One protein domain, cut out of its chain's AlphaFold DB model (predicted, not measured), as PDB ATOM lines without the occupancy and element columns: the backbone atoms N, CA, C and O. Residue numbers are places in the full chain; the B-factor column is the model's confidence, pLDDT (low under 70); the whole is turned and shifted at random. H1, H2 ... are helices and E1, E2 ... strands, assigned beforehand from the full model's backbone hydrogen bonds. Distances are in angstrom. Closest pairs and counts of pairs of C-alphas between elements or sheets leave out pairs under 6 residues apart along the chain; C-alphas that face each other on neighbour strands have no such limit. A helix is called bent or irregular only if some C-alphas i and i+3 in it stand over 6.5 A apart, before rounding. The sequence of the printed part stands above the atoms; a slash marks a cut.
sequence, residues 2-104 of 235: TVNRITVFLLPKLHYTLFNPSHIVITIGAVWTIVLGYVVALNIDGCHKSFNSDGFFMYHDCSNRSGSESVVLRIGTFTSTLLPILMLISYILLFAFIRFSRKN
ATOM      1  N   THR A   2     170.405 144.714  89.392       77.00
ATOM      2  CA  THR A   2     171.805 144.239  89.324       77.00
ATOM      3  C   THR A   2     172.091 143.381  88.097       77.00
ATOM      4  O   THR A   2     173.036 143.681  87.372       77.00
ATOM      5  N   VAL A   3     171.229 142.398  87.805       77.75
ATOM      6  CA  VAL A   3     171.352 141.520  86.624       77.75
ATOM      7  C   VAL A   3     171.488 142.322  85.330       77.75
ATOM      8  O   VAL A   3     172.399 142.056  84.559       77.75
ATOM      9  N   ASN A   4     170.672 143.370  85.151       81.44
ATOM     10  CA  ASN A   4     170.735 144.246  83.977       81.44
ATOM     11  C   ASN A   4     172.126 144.876  83.809       81.44
ATOM     12  O   ASN A   4     172.726 144.788  82.738       81.44
ATOM     13  N   ARG A   5     172.696 145.437  84.885       81.00
ATOM     14  CA  ARG A   5     174.045 146.025  84.837       81.00
ATOM     15  C   ARG A   5     175.108 144.980  84.493       81.00
ATOM     16  O   ARG A   5     175.959 145.250  83.657       81.00
ATOM     17  N   ILE A   6     175.040 143.788  85.079       81.38
ATOM     18  CA  ILE A   6     176.010 142.710  84.825       81.38
ATOM     19  C   ILE A   6     175.973 142.282  83.358       81.38
ATOM     20  O   ILE A   6     177.019 142.191  82.720       81.38
ATOM     21  N   THR A   7     174.780 142.070  82.800       83.00
ATOM     22  CA  THR A   7     174.630 141.645  81.402       83.00
ATOM     23  C   THR A   7     175.163 142.671  80.409       83.00
ATOM     24  O   THR A   7     175.802 142.271  79.439       83.00
ATOM     25  N   VAL A   8     174.981 143.974  80.664       84.00
ATOM     26  CA  VAL A   8     175.525 145.036  79.796       84.00
ATOM     27  C   VAL A   8     177.051 144.962  79.727       84.00
ATOM     28  O   VAL A   8     177.622 145.112  78.649       84.00
ATOM     29  N   PHE A   9     177.714 144.731  80.863       81.19
ATOM     30  CA  PHE A   9     179.175 144.778  80.933       81.19
ATOM     31  C   PHE A   9     179.853 143.465  80.538       81.19
ATOM     32  O   PHE A   9     180.864 143.510  79.843       81.19
ATOM     33  N   LEU A  10     179.325 142.313  80.960       81.25
ATOM     34  CA  LEU A  10     179.971 141.025  80.685       81.25
ATOM     35  C   LEU A  10     179.625 140.480  79.295       81.25
ATOM     36  O   LEU A  10     180.481 139.896  78.635       81.25
ATOM     37  N   LEU A  11     178.372 140.624  78.855       85.31
ATOM     38  CA  LEU A  11     177.837 139.902  77.699       85.31
ATOM     39  C   LEU A  11     176.912 140.813  76.872       85.31
ATOM     40  O   LEU A  11     175.700 140.597  76.846       85.31
ATOM     41  N   PRO A  12     177.454 141.792  76.123       83.38
ATOM     42  CA  PRO A  12     176.643 142.740  75.351       83.38
ATOM     43  C   PRO A  12     175.743 142.053  74.310       83.38
ATOM     44  O   PRO A  12     174.648 142.526  74.021       83.38
ATOM     45  N   LYS A  13     176.168 140.896  73.783       85.06
ATOM     46  CA  LYS A  13     175.346 140.078  72.877       85.06
ATOM     47  C   LYS A  13     174.124 139.484  73.581       85.06
ATOM     48  O   LYS A  13     173.037 139.498  73.020       85.06
ATOM     49  N   LEU A  14     174.308 138.997  74.808       82.56
ATOM     50  CA  LEU A  14     173.236 138.412  75.611       82.56
ATOM     51  C   LEU A  14     172.322 139.499  76.185       82.56
ATOM     52  O   LEU A  14     171.131 139.284  76.350       82.56
ATOM     53  N   HIS A  15     172.860 140.697  76.436       87.00
ATOM     54  CA  HIS A  15     172.051 141.857  76.792       87.00
ATOM     55  C   HIS A  15     171.050 142.196  75.684       87.00
ATOM     56  O   HIS A  15     169.865 142.333  75.959       87.00
ATOM     57  N   TYR A  16     171.494 142.240  74.425       85.56
ATOM     58  CA  TYR A  16     170.607 142.566  73.308       85.56
ATOM     59  C   TYR A  16     169.489 141.530  73.108       85.56
ATOM     60  O   TYR A  16     168.363 141.893  72.771       85.56
ATOM     61  N   THR A  17     169.773 140.245  73.349       86.31
ATOM     62  CA  THR A  17     168.758 139.186  73.246       86.31
ATOM     63  C   THR A  17     167.795 139.190  74.431       86.31
ATOM     64  O   THR A  17     166.592 139.033  74.235       86.31
ATOM     65  N   LEU A  18     168.291 139.411  75.651       81.69
ATOM     66  CA  LEU A  18     167.486 139.334  76.874       81.69
ATOM     67  C   LEU A  18     166.692 140.625  77.162       81.69
ATOM     68  O   LEU A  18     165.602 140.559  77.725       81.69
ATOM     69  N   PHE A  19     167.217 141.793  76.774       85.81
ATOM     70  CA  PHE A  19     166.647 143.119  77.070       85.81
ATOM     71  C   PHE A  19     165.973 143.787  75.867       85.81
ATOM     72  O   PHE A  19     165.825 145.008  75.820       85.81
ATOM     73  N   ASN A  20     165.521 143.002  74.893       90.50
ATOM     74  CA  ASN A  20     164.609 143.515  73.878       90.50
ATOM     75  C   ASN A  20     163.302 143.973  74.572       90.50
ATOM     76  O   ASN A  20     162.807 143.230  75.426       90.50
ATOM     77  N   PRO A  21     162.718 145.146  74.251       89.88
ATOM     78  CA  PRO A  21     161.493 145.657  74.877       89.88
ATOM     79  C   PRO A  21     160.383 144.611  75.046       89.88
ATOM     80  O   PRO A  21     159.804 144.521  76.125       89.88
ATOM     81  N   SER A  22     160.145 143.762  74.043       91.19
ATOM     82  CA  SER A  22     159.135 142.697  74.129       91.19
ATOM     83  C   SER A  22     159.467 141.633  75.184       91.19
ATOM     84  O   SER A  22     158.590 141.195  75.925       91.19
ATOM     85  N   HIS A  23     160.737 141.241  75.304       88.38
ATOM     86  CA  HIS A  23     161.183 140.244  76.282       88.38
ATOM     87  C   HIS A  23     161.230 140.806  77.709       88.38
ATOM     88  O   HIS A  23     160.960 140.078  78.665       88.38
ATOM     89  N   ILE A  24     161.496 142.106  77.875       90.12
ATOM     90  CA  ILE A  24     161.463 142.757  79.192       90.12
ATOM     91  C   ILE A  24     160.064 142.651  79.806       90.12
ATOM     92  O   ILE A  24     159.942 142.285  80.971       90.12
ATOM     93  N   VAL A  25     159.007 142.899  79.029       92.81
ATOM     94  CA  VAL A  25     157.626 142.779  79.529       92.81
ATOM     95  C   VAL A  25     157.333 141.349  79.987       92.81
ATOM     96  O   VAL A  25     156.797 141.156  81.077       92.81
ATOM     97  N   ILE A  26     157.753 140.343  79.208       93.06
ATOM     98  CA  ILE A  26     157.567 138.925  79.558       93.06
ATOM     99  C   ILE A  26     158.322 138.575  80.845       93.06
ATOM    100  O   ILE A  26     157.758 137.933  81.726       93.06
ATOM    101  N   THR A  27     159.578 139.007  80.987       87.00
ATOM    102  CA  THR A  27     160.374 138.713  82.191       87.00
ATOM    103  C   THR A  27     159.818 139.404  83.434       87.00
ATOM    104  O   THR A  27     159.769 138.783  84.492       87.00
ATOM    105  N   ILE A  28     159.339 140.647  83.316       89.56
ATOM    106  CA  ILE A  28     158.646 141.346  84.407       89.56
ATOM    107  C   ILE A  28     157.375 140.584  84.792       89.56
ATOM    108  O   ILE A  28     157.181 140.299  85.971       89.56
ATOM    109  N   GLY A  29     156.549 140.210  83.810       94.75
ATOM    110  CA  GLY A  29     155.344 139.413  84.041       94.75
ATOM    111  C   GLY A  29     155.657 138.092  84.741       94.75
ATOM    112  O   GLY A  29     155.051 137.787  85.760       94.75
ATOM    113  N   ALA A  30     156.665 137.354  84.271       91.88
ATOM    114  CA  ALA A  30     157.092 136.095  84.879       91.88
ATOM    115  C   ALA A  30     157.561 136.266  86.334       91.88
ATOM    116  O   ALA A  30     157.174 135.478  87.195       91.88
ATOM    117  N   VAL A  31     158.350 137.306  86.631       88.69
ATOM    118  CA  VAL A  31     158.781 137.612  88.007       88.69
ATOM    119  C   VAL A  31     157.574 137.901  88.897       88.69
ATOM    120  O   VAL A  31     157.494 137.361  89.998       88.69
ATOM    121  N   TRP A  32     156.616 138.696  88.421       95.31
ATOM    122  CA  TRP A  32     155.387 138.964  89.165       95.31
ATOM    123  C   TRP A  32     154.556 137.705  89.390       95.31
ATOM    124  O   TRP A  32     154.092 137.495  90.505       95.31
ATOM    125  N   THR A  33     154.421 136.837  88.390       95.81
ATOM    126  CA  THR A  33     153.706 135.564  88.537       95.81
ATOM    127  C   THR A  33     154.362 134.659  89.579       95.81
ATOM    128  O   THR A  33     153.660 134.058  90.385       95.81
ATOM    129  N   ILE A  34     155.698 134.607  89.629       89.75
ATOM    130  CA  ILE A  34     156.432 133.858  90.663       89.75
ATOM    131  C   ILE A  34     156.178 134.457  92.052       89.75
ATOM    132  O   ILE A  34     155.893 133.718  92.994       89.75
ATOM    133  N   VAL A  35     156.251 135.786  92.189       88.94
ATOM    134  CA  VAL A  35     155.999 136.477  93.466       88.94
ATOM    135  C   VAL A  35     154.562 136.252  93.934       88.94
ATOM    136  O   VAL A  35     154.349 135.908  95.093       88.94
ATOM    137  N   LEU A  36     153.579 136.394  93.042       94.56
ATOM    138  CA  LEU A  36     152.173 136.144  93.354       94.56
ATOM    139  C   LEU A  36     151.936 134.681  93.731       94.56
ATOM    140  O   LEU A  36     151.269 134.426  94.727       94.56
ATOM    141  N   GLY A  37     152.529 133.730  93.004       91.44
ATOM    142  CA  GLY A  37     152.457 132.310  93.348       91.44
ATOM    143  C   GLY A  37     153.018 132.020  94.741       91.44
ATOM    144  O   GLY A  37     152.403 131.287  95.509       91.44
ATOM    145  N   TYR A  38     154.135 132.657  95.104       86.94
ATOM    146  CA  TYR A  38     154.714 132.538  96.441       86.94
ATOM    147  C   TYR A  38     153.803 133.123  97.530       86.94
ATOM    148  O   TYR A  38     153.609 132.504  98.574       86.94
ATOM    149  N   VAL A  39     153.195 134.288  97.283       88.44
ATOM    150  CA  VAL A  39     152.230 134.901  98.213       88.44
ATOM    151  C   VAL A  39     150.990 134.024  98.381       88.44
ATOM    152  O   VAL A  39     150.528 133.839  99.504       88.44
ATOM    153  N   VAL A  40     150.454 133.468  97.293       91.12
ATOM    154  CA  VAL A  40     149.303 132.558  97.342       91.12
ATOM    155  C   VAL A  40     149.650 131.296  98.132       91.12
ATOM    156  O   VAL A  40     148.876 130.920  99.004       91.12
ATOM    157  N   ALA A  41     150.826 130.701  97.903       87.94
ATOM    158  CA  ALA A  41     151.287 129.537  98.660       87.94
ATOM    159  C   ALA A  41     151.353 129.823 100.171       87.94
ATOM    160  O   ALA A  41     150.777 129.080 100.955       87.94
ATOM    161  N   LEU A  42     151.945 130.954 100.575       85.31
ATOM    162  CA  LEU A  42     152.006 131.350 101.988       85.31
ATOM    163  C   LEU A  42     150.623 131.558 102.625       85.31
ATOM    164  O   LEU A  42     150.446 131.254 103.802       85.31
ATOM    165  N   ASN A  43     149.655 132.083 101.864       87.00
ATOM    166  CA  ASN A  43     148.286 132.261 102.356       87.00
ATOM    167  C   ASN A  43     147.540 130.928 102.484       87.00
ATOM    168  O   ASN A  43     146.784 130.762 103.436       87.00
ATOM    169  N   ILE A  44     147.750 129.989 101.555       88.00
ATOM    170  CA  ILE A  44     147.172 128.637 101.632       88.00
ATOM    171  C   ILE A  44     147.721 127.894 102.854       88.00
ATOM    172  O   ILE A  44     146.957 127.241 103.558       88.00
ATOM    173  N   ASP A  45     149.013 128.059 103.138       85.44
ATOM    174  CA  ASP A  45     149.678 127.480 104.310       85.44
ATOM    175  C   ASP A  45     149.296 128.188 105.630       85.44
ATOM    176  O   ASP A  45     149.750 127.799 106.699       85.44
ATOM    177  N   GLY A  46     148.491 129.260 105.596       85.06
ATOM    178  CA  GLY A  46     148.085 129.993 106.803       85.06
ATOM    179  C   GLY A  46     149.246 130.655 107.560       85.06
ATOM    180  O   GLY A  46     149.111 130.988 108.738       85.06
ATOM    181  N   CYS A  47     150.396 130.846 106.905       86.44
ATOM    182  CA  CYS A  47     151.539 131.546 107.478       86.44
ATOM    183  C   CYS A  47     151.355 133.054 107.305       86.44
ATOM    184  O   CYS A  47     151.468 133.598 106.200       86.44
ATOM    185  N   HIS A  48     151.161 133.764 108.411       87.38
ATOM    186  CA  HIS A  48     151.042 135.215 108.402       87.38
ATOM    187  C   HIS A  48     152.354 135.870 108.827       87.38
ATOM    188  O   HIS A  48     153.141 135.331 109.604       87.38
ATOM    189  N   LYS A  49     152.632 137.046 108.263       85.62
ATOM    190  CA  LYS A  49     153.815 137.823 108.625       85.62
ATOM    191  C   LYS A  49     153.471 138.690 109.831       85.62
ATOM    192  O   LYS A  49     152.692 139.631 109.701       85.62
ATOM    193  N   SER A  50     154.076 138.385 110.966       91.06
ATOM    194  CA  SER A  50     153.884 139.107 112.221       91.06
ATOM    195  C   SER A  50     155.115 139.959 112.518       91.06
ATOM    196  O   SER A  50     156.248 139.618 112.167       91.06
ATOM    197  N   PHE A  51     154.896 141.120 113.124       93.50
ATOM    198  CA  PHE A  51     155.971 142.007 113.555       93.50
ATOM    199  C   PHE A  51     156.160 141.854 115.061       93.50
ATOM    200  O   PHE A  51     155.212 142.065 115.814       93.50
ATOM    201  N   ASN A  52     157.368 141.488 115.493       92.44
ATOM    202  CA  ASN A  52     157.701 141.473 116.912       92.44
ATOM    203  C   ASN A  52     158.194 142.866 117.320       92.44
ATOM    204  O   ASN A  52     159.260 143.297 116.867       92.44
ATOM    205  N   SER A  53     157.434 143.553 118.173       93.69
ATOM    206  CA  SER A  53     157.797 144.872 118.703       93.69
ATOM    207  C   SER A  53     159.065 144.838 119.547       93.69
ATOM    208  O   SER A  53     159.834 145.793 119.514       93.69
ATOM    209  N   ASP A  54     159.310 143.738 120.254       93.50
ATOM    210  CA  ASP A  54     160.386 143.663 121.245       93.50
ATOM    211  C   ASP A  54     161.755 143.515 120.573       93.50
ATOM    212  O   ASP A  54     162.765 144.016 121.060       93.50
ATOM    213  N   GLY A  55     161.785 142.846 119.418       86.56
ATOM    214  CA  GLY A  55     163.005 142.614 118.645       86.56
ATOM    215  C   GLY A  55     163.142 143.458 117.380       86.56
ATOM    216  O   GLY A  55     164.163 143.352 116.703       86.56
ATOM    217  N   PHE A  56     162.133 144.261 117.027       90.81
ATOM    218  CA  PHE A  56     162.086 145.035 115.777       90.81
ATOM    219  C   PHE A  56     162.349 144.199 114.509       90.81
ATOM    220  O   PHE A  56     162.882 144.697 113.515       90.81
ATOM    221  N   PHE A  57     161.958 142.925 114.512       88.44
ATOM    222  CA  PHE A  57     162.093 142.040 113.358       88.44
ATOM    223  C   PHE A  57     160.732 141.496 112.922       88.44
ATOM    224  O   PHE A  57     159.831 141.254 113.726       88.44
ATOM    225  N   MET A  58     160.581 141.294 111.613       85.88
ATOM    226  CA  MET A  58     159.435 140.578 111.063       85.88
ATOM    227  C   MET A  58     159.719 139.081 111.079       85.88
ATOM    228  O   MET A  58     160.782 138.651 110.631       85.88
ATOM    229  N   TYR A  59     158.756 138.293 111.539       86.50
ATOM    230  CA  TYR A  59     158.804 136.837 111.509       86.50
ATOM    231  C   TYR A  59     157.536 136.281 110.855       86.50
ATOM    232  O   TYR A  59     156.554 136.994 110.651       86.50
ATOM    233  N   HIS A  60     157.583 135.012 110.467       84.56
ATOM    234  CA  HIS A  60     156.417 134.304 109.951       84.56
ATOM    235  C   HIS A  60     155.851 133.441 111.071       84.56
ATOM    236  O   HIS A  60     156.562 132.581 111.595       84.56
ATOM    237  N   ASP A  61     154.607 133.716 111.451       86.56
ATOM    238  CA  ASP A  61     153.857 132.914 112.405       86.56
ATOM    239  C   ASP A  61     152.971 131.941 111.628       86.56
ATOM    240  O   ASP A  61     152.131 132.352 110.822       86.56
ATOM    241  N   CYS A  62     153.218 130.651 111.823       86.19
ATOM    242  CA  CYS A  62     152.526 129.571 111.136       86.19
ATOM    243  C   CYS A  62     151.867 128.713 112.214       86.19
ATOM    244  O   CYS A  62     152.540 127.945 112.908       86.19
ATOM    245  N   SER A  63     150.554 128.889 112.383       81.00
ATOM    246  CA  SER A  63     149.790 128.271 113.474       81.00
ATOM    247  C   SER A  63     149.675 126.747 113.345       81.00
ATOM    248  O   SER A  63     149.437 126.083 114.351       81.00
ATOM    249  N   ASN A  64     149.833 126.179 112.145       70.88
ATOM    250  CA  ASN A  64     149.506 124.783 111.854       70.88
ATOM    251  C   ASN A  64     150.682 124.005 111.259       70.88
ATOM    252  O   ASN A  64     150.523 123.416 110.204       70.88
ATOM    253  N   ARG A  65     151.820 123.906 111.969       66.25
ATOM    254  CA  ARG A  65     153.030 123.164 111.538       66.25
ATOM    255  C   ARG A  65     152.753 121.724 111.078       66.25
ATOM    256  O   ARG A  65     153.006 120.752 111.789       66.25
ATOM    257  N   SER A  66     152.302 121.586 109.846       64.81
ATOM    258  CA  SER A  66     152.218 120.352 109.091       64.81
ATOM    259  C   SER A  66     153.501 120.246 108.265       64.81
ATOM    260  O   SER A  66     154.104 121.250 107.887       64.81
ATOM    261  N   GLY A  67     154.005 119.030 108.033       68.06
ATOM    262  CA  GLY A  67     155.342 118.822 107.452       68.06
ATOM    263  C   GLY A  67     155.597 119.545 106.116       68.06
ATOM    264  O   GLY A  67     156.747 119.876 105.818       68.06
ATOM    265  N   SER A  68     154.545 119.849 105.346       63.12
ATOM    266  CA  SER A  68     154.597 120.602 104.085       63.12
ATOM    267  C   SER A  68     154.962 122.082 104.254       63.12
ATOM    268  O   SER A  68     155.684 122.616 103.411       63.12
ATOM    269  N   GLU A  69     154.579 122.724 105.362       64.50
ATOM    270  CA  GLU A  69     154.861 124.150 105.623       64.50
ATOM    271  C   GLU A  69     156.368 124.434 105.748       64.50
ATOM    272  O   GLU A  69     156.856 125.537 105.489       64.50
ATOM    273  N   SER A  70     157.156 123.406 106.083       71.25
ATOM    274  CA  SER A  70     158.610 123.526 106.198       71.25
ATOM    275  C   SER A  70     159.307 123.805 104.859       71.25
ATOM    276  O   SER A  70     160.396 124.384 104.850       71.25
ATOM    277  N   VAL A  71     158.705 123.428 103.726       81.62
ATOM    278  CA  VAL A  71     159.344 123.540 102.406       81.62
ATOM    279  C   VAL A  71     159.291 124.975 101.894       81.62
ATOM    280  O   VAL A  71     160.323 125.516 101.496       81.62
ATOM    281  N   VAL A  72     158.128 125.627 101.958       82.00
ATOM    282  CA  VAL A  72     157.950 127.010 101.482       82.00
ATOM    283  C   VAL A  72     158.795 127.981 102.307       82.00
ATOM    284  O   VAL A  72     159.460 128.865 101.750       82.00
ATOM    285  N   LEU A  73     158.859 127.766 103.624       82.69
ATOM    286  CA  LEU A  73     159.692 128.559 104.526       82.69
ATOM    287  C   LEU A  73     161.194 128.345 104.268       82.69
ATOM    288  O   LEU A  73     161.975 129.304 104.276       82.69
ATOM    289  N   ARG A  74     161.614 127.103 103.982       85.31
ATOM    290  CA  ARG A  74     162.998 126.783 103.583       85.31
ATOM    291  C   ARG A  74     163.368 127.421 102.252       85.31
ATOM    292  O   ARG A  74     164.462 127.958 102.127       85.31
ATOM    293  N   ILE A  75     162.469 127.413 101.272       86.31
ATOM    294  CA  ILE A  75     162.710 128.071  99.980       86.31
ATOM    295  C   ILE A  75     162.819 129.588 100.177       86.31
ATOM    296  O   ILE A  75     163.716 130.216  99.616       86.31
ATOM    297  N   GLY A  76     161.960 130.178 101.012       85.00
ATOM    298  CA  GLY A  76     162.010 131.603 101.346       85.00
ATOM    299  C   GLY A  76     163.325 132.012 102.008       85.00
ATOM    300  O   GLY A  76     164.005 132.921 101.539       85.00
ATOM    301  N   THR A  77     163.736 131.290 103.050       85.50
ATOM    302  CA  THR A  77     165.012 131.539 103.747       85.50
ATOM    303  C   THR A  77     166.221 131.281 102.850       85.50
ATOM    304  O   THR A  77     167.190 132.047 102.861       85.50
ATOM    305  N   PHE A  78     166.167 130.245 102.012       88.06
ATOM    306  CA  PHE A  78     167.213 129.972 101.036       88.06
ATOM    307  C   PHE A  78     167.326 131.103 100.012       88.06
ATOM    308  O   PHE A  78     168.416 131.622  99.800       88.06
ATOM    309  N   THR A  79     166.216 131.552  99.425       85.69
ATOM    310  CA  THR A  79     166.222 132.647  98.443       85.69
ATOM    311  C   THR A  79     166.661 133.974  99.057       85.69
ATOM    312  O   THR A  79     167.480 134.668  98.450       85.69
ATOM    313  N   SER A  80     166.222 134.307 100.276       85.19
ATOM    314  CA  SER A  80     166.641 135.535 100.964       85.19
ATOM    315  C   SER A  80     168.131 135.551 101.308       85.19
ATOM    316  O   SER A  80     168.730 136.622 101.341       85.19
ATOM    317  N   THR A  81     168.737 134.383 101.530       89.31
ATOM    318  CA  THR A  81     170.175 134.250 101.820       89.31
ATOM    319  C   THR A  81     171.004 134.168 100.537       89.31
ATOM    320  O   THR A  81     172.075 134.765 100.433       89.31
ATOM    321  N   LEU A  82     170.494 133.478  99.515       88.25
ATOM    322  CA  LEU A  82     171.165 133.295  98.230       88.25
ATOM    323  C   LEU A  82     171.221 134.599  97.423       88.25
ATOM    324  O   LEU A  82     172.237 134.888  96.795       88.25
ATOM    325  N   LEU A  83     170.154 135.405  97.443       84.94
ATOM    326  CA  LEU A  83     170.081 136.675  96.712       84.94
ATOM    327  C   LEU A  83     171.240 137.645  97.027       84.94
ATOM    328  O   LEU A  83     171.905 138.076  96.081       84.94
ATOM    329  N   PRO A  84     171.540 137.990  98.296       87.31
ATOM    330  CA  PRO A  84     172.657 138.873  98.618       87.31
ATOM    331  C   PRO A  84     174.014 138.247  98.276       87.31
ATOM    332  O   PRO A  84     174.900 138.960  97.806       87.31
ATOM    333  N   ILE A  85     174.170 136.924  98.418       91.00
ATOM    334  CA  ILE A  85     175.394 136.212  98.014       91.00
ATOM    335  C   ILE A  85     175.602 136.318  96.497       91.00
ATOM    336  O   ILE A  85     176.684 136.693  96.046       91.00
ATOM    337  N   LEU A  86     174.564 136.064  95.697       86.31
ATOM    338  CA  LEU A  86     174.619 136.217  94.241       86.31
ATOM    339  C   LEU A  86     174.912 137.664  93.839       86.31
ATOM    340  O   LEU A  86     175.714 137.896  92.931       86.31
ATOM    341  N   MET A  87     174.319 138.645  94.529       87.25
ATOM    342  CA  MET A  87     174.655 140.052  94.318       87.25
ATOM    343  C   MET A  87     176.139 140.313  94.602       87.25
ATOM    344  O   MET A  87     176.806 140.901  93.751       87.25
ATOM    345  N   LEU A  88     176.683 139.833  95.722       91.62
ATOM    346  CA  LEU A  88     178.095 140.003  96.072       91.62
ATOM    347  C   LEU A  88     179.027 139.380  95.021       91.62
ATOM    348  O   LEU A  88     179.904 140.069  94.494       91.62
ATOM    349  N   ILE A  89     178.799 138.114  94.659       89.94
ATOM    350  CA  ILE A  89     179.577 137.402  93.632       89.94
ATOM    351  C   ILE A  89     179.544 138.178  92.318       89.94
ATOM    352  O   ILE A  89     180.576 138.397  91.682       89.94
ATOM    353  N   SER A  90     178.364 138.649  91.924       86.06
ATOM    354  CA  SER A  90     178.218 139.383  90.678       86.06
ATOM    355  C   SER A  90     178.992 140.705  90.653       86.06
ATOM    356  O   SER A  90     179.571 141.051  89.622       86.06
ATOM    357  N   TYR A  91     179.081 141.412  91.784       88.94
ATOM    358  CA  TYR A  91     179.905 142.614  91.905       88.94
ATOM    359  C   TYR A  91     181.399 142.298  91.821       88.94
ATOM    360  O   TYR A  91     182.130 143.025  91.144       88.94
ATOM    361  N   ILE A  92     181.848 141.205  92.446       93.69
ATOM    362  CA  ILE A  92     183.245 140.751  92.371       93.69
ATOM    363  C   ILE A  92     183.625 140.445  90.918       93.69
ATOM    364  O   ILE A  92     184.658 140.918  90.439       93.69
ATOM    365  N   LEU A  93     182.769 139.723  90.187       89.94
ATOM    366  CA  LEU A  93     182.987 139.414  88.769       89.94
ATOM    367  C   LEU A  93     183.066 140.679  87.911       89.94
ATOM    368  O   LEU A  93     183.956 140.806  87.069       89.94
ATOM    369  N   LEU A  94     182.170 141.639  88.146       88.38
ATOM    370  CA  LEU A  94     182.149 142.907  87.421       88.38
ATOM    371  C   LEU A  94     183.436 143.709  87.683       88.38
ATOM    372  O   LEU A  94     184.062 144.214  86.749       88.38
ATOM    373  N   PHE A  95     183.888 143.763  88.937       91.81
ATOM    374  CA  PHE A  95     185.140 144.424  89.304       91.81
ATOM    375  C   PHE A  95     186.364 143.757  88.663       91.81
ATOM    376  O   PHE A  95     187.215 144.446  88.086       91.81
ATOM    377  N   ALA A  96     186.439 142.425  88.717       91.94
ATOM    378  CA  ALA A  96     187.499 141.657  88.077       91.94
ATOM    379  C   ALA A  96     187.528 141.925  86.564       91.94
ATOM    380  O   ALA A  96     188.577 142.260  86.014       91.94
ATOM    381  N   PHE A  97     186.369 141.879  85.903       88.25
ATOM    382  CA  PHE A  97     186.251 142.135  84.471       88.25
ATOM    383  C   PHE A  97     186.733 143.538  84.074       88.25
ATOM    384  O   PHE A  97     187.488 143.679  83.106       88.25
ATOM    385  N   ILE A  98     186.371 144.578  84.835       88.44
ATOM    386  CA  ILE A  98     186.859 145.948  84.593       88.44
ATOM    387  C   ILE A  98     188.385 146.009  84.738       88.44
ATOM    388  O   ILE A  98     189.064 146.609  83.900       88.44
ATOM    389  N   ARG A  99     188.943 145.380  85.781       91.56
ATOM    390  CA  ARG A  99     190.396 145.320  86.009       91.56
ATOM    391  C   ARG A  99     191.120 144.629  84.851       91.56
ATOM    392  O   ARG A  99     192.138 145.150  84.399       91.56
ATOM    393  N   PHE A 100     190.603 143.509  84.351       89.94
ATOM    394  CA  PHE A 100     191.194 142.796  83.213       89.94
ATOM    395  C   PHE A 100     191.069 143.579  81.905       89.94
ATOM    396  O   PHE A 100     192.052 143.720  81.179       89.94
ATOM    397  N   SER A 101     189.904 144.170  81.641       87.19
ATOM    398  CA  SER A 101     189.672 144.966  80.431       87.19
ATOM    399  C   SER A 101     190.621 146.162  80.340       87.19
ATOM    400  O   SER A 101     191.143 146.450  79.267       87.19
ATOM    401  N   ARG A 102     190.919 146.822  81.469       88.31
ATOM    402  CA  ARG A 102     191.894 147.926  81.512       88.31
ATOM    403  C   ARG A 102     193.324 147.479  81.219       88.31
ATOM    404  O   ARG A 102     194.049 148.218  80.569       88.31
ATOM    405  N   LYS A 103     193.728 146.292  81.681       90.06
ATOM    406  CA  LYS A 103     195.068 145.747  81.397       90.06
ATOM    407  C   LYS A 103     195.225 145.354  79.925       90.06
ATOM    408  O   LYS A 103     196.290 145.547  79.357       90.06
ATOM    409  N   ASN A 104     194.158 144.837  79.316       82.56
ATOM    410  CA  ASN A 104     194.160 144.392  77.919       82.56
ATOM    411  C   ASN A 104     193.952 145.536  76.921       82.56
ATOM    412  O   ASN A 104     194.315 145.405  75.753       82.56
TER     413      ASN A 104
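This is residues 2 to 104 of the 235 residues of an uncharacterized protein of Steinernema carpocapsae (UniProt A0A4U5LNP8). Two long helices, H3 and H4, form a narrow V whose arms run opposite ways, and the short helices H1 and H2 bridge its wide end to make a long, open frame with few contacts. At the narrow end the two arms are joined through the strand hairpin of E1 and E2, whose tip, residues 52 to 57, sticks out. The printed part has 103 residues, with named elements in the order H1, H2, H3, E1, E2, H4; the two strands are antiparallel and the class is mostly helix. The whole is only just loose, close to extended, with a radius of gyration of the C-alphas of 19.1 A, and elongated, spanning 59 by 34 by 25 A.

H1 is residues 2 to 10, 12.3 A long, and begins at C-alpha 2 at (171.805, 144.239, 89.324). H2 is residues 12 to 18, 9.9 A long. H3 is residues 21 to 44, 34.8 A long, with C-alpha 21 at (161.493, 145.657, 74.877). E1, residues 47 to 52, and E2, residues 57 to 62, are 15.0 A and 15.9 A long. H4, residues 69 to 104, is 52.2 A long and ends at C-alpha 104 at (194.160, 144.392, 77.919). H4 is neither bent nor irregular, but only just: C-alphas 81 and 84 are 6.1 A apart.

H1 and H2 form a helical hairpin and touch, the closest C-alphas being those of Thr 7 and His 15, 5.3 A apart, at a steep tilt of 42 degrees, opposite ways. H1 touches H4, which meets it with residues 87 to 97 alone; their closest C-alphas, of Ile 6 and Leu 94, are 6.7 A apart, and the helices run the same way at a shallow tilt of 31 degrees. H2 and H3 are close but not clearly touching, with the C-alphas of Leu 18 and Ile 24 closest, at 7.3 A. H3 and H4 are also close but not clearly touching: their closest C-alphas, of Leu 42 and Val 72, are 7.4 A apart, at a shallow tilt of 29 degrees, opposite ways. H1 and H3 are apart, as are H2 and H4. E1 and E2 are an antiparallel hairpin with directions 147 degrees apart; N 50 and O 59, at 2.9 A, and N 48 and O 61, at 3.0 A, are within hydrogen-bond range. In H1, H2 and H3 every O i to N i+4 pair is within hydrogen-bond range; in H4 it is 29 of 32.

The two C-alphas farthest apart, of Asn 64 and Asn 104, are 59.4 A apart. The printed part has no cut and no long link. Mean pLDDT of the printed part is 86.1; residues 65 to 69, of which 69 belongs to H4, are under 70.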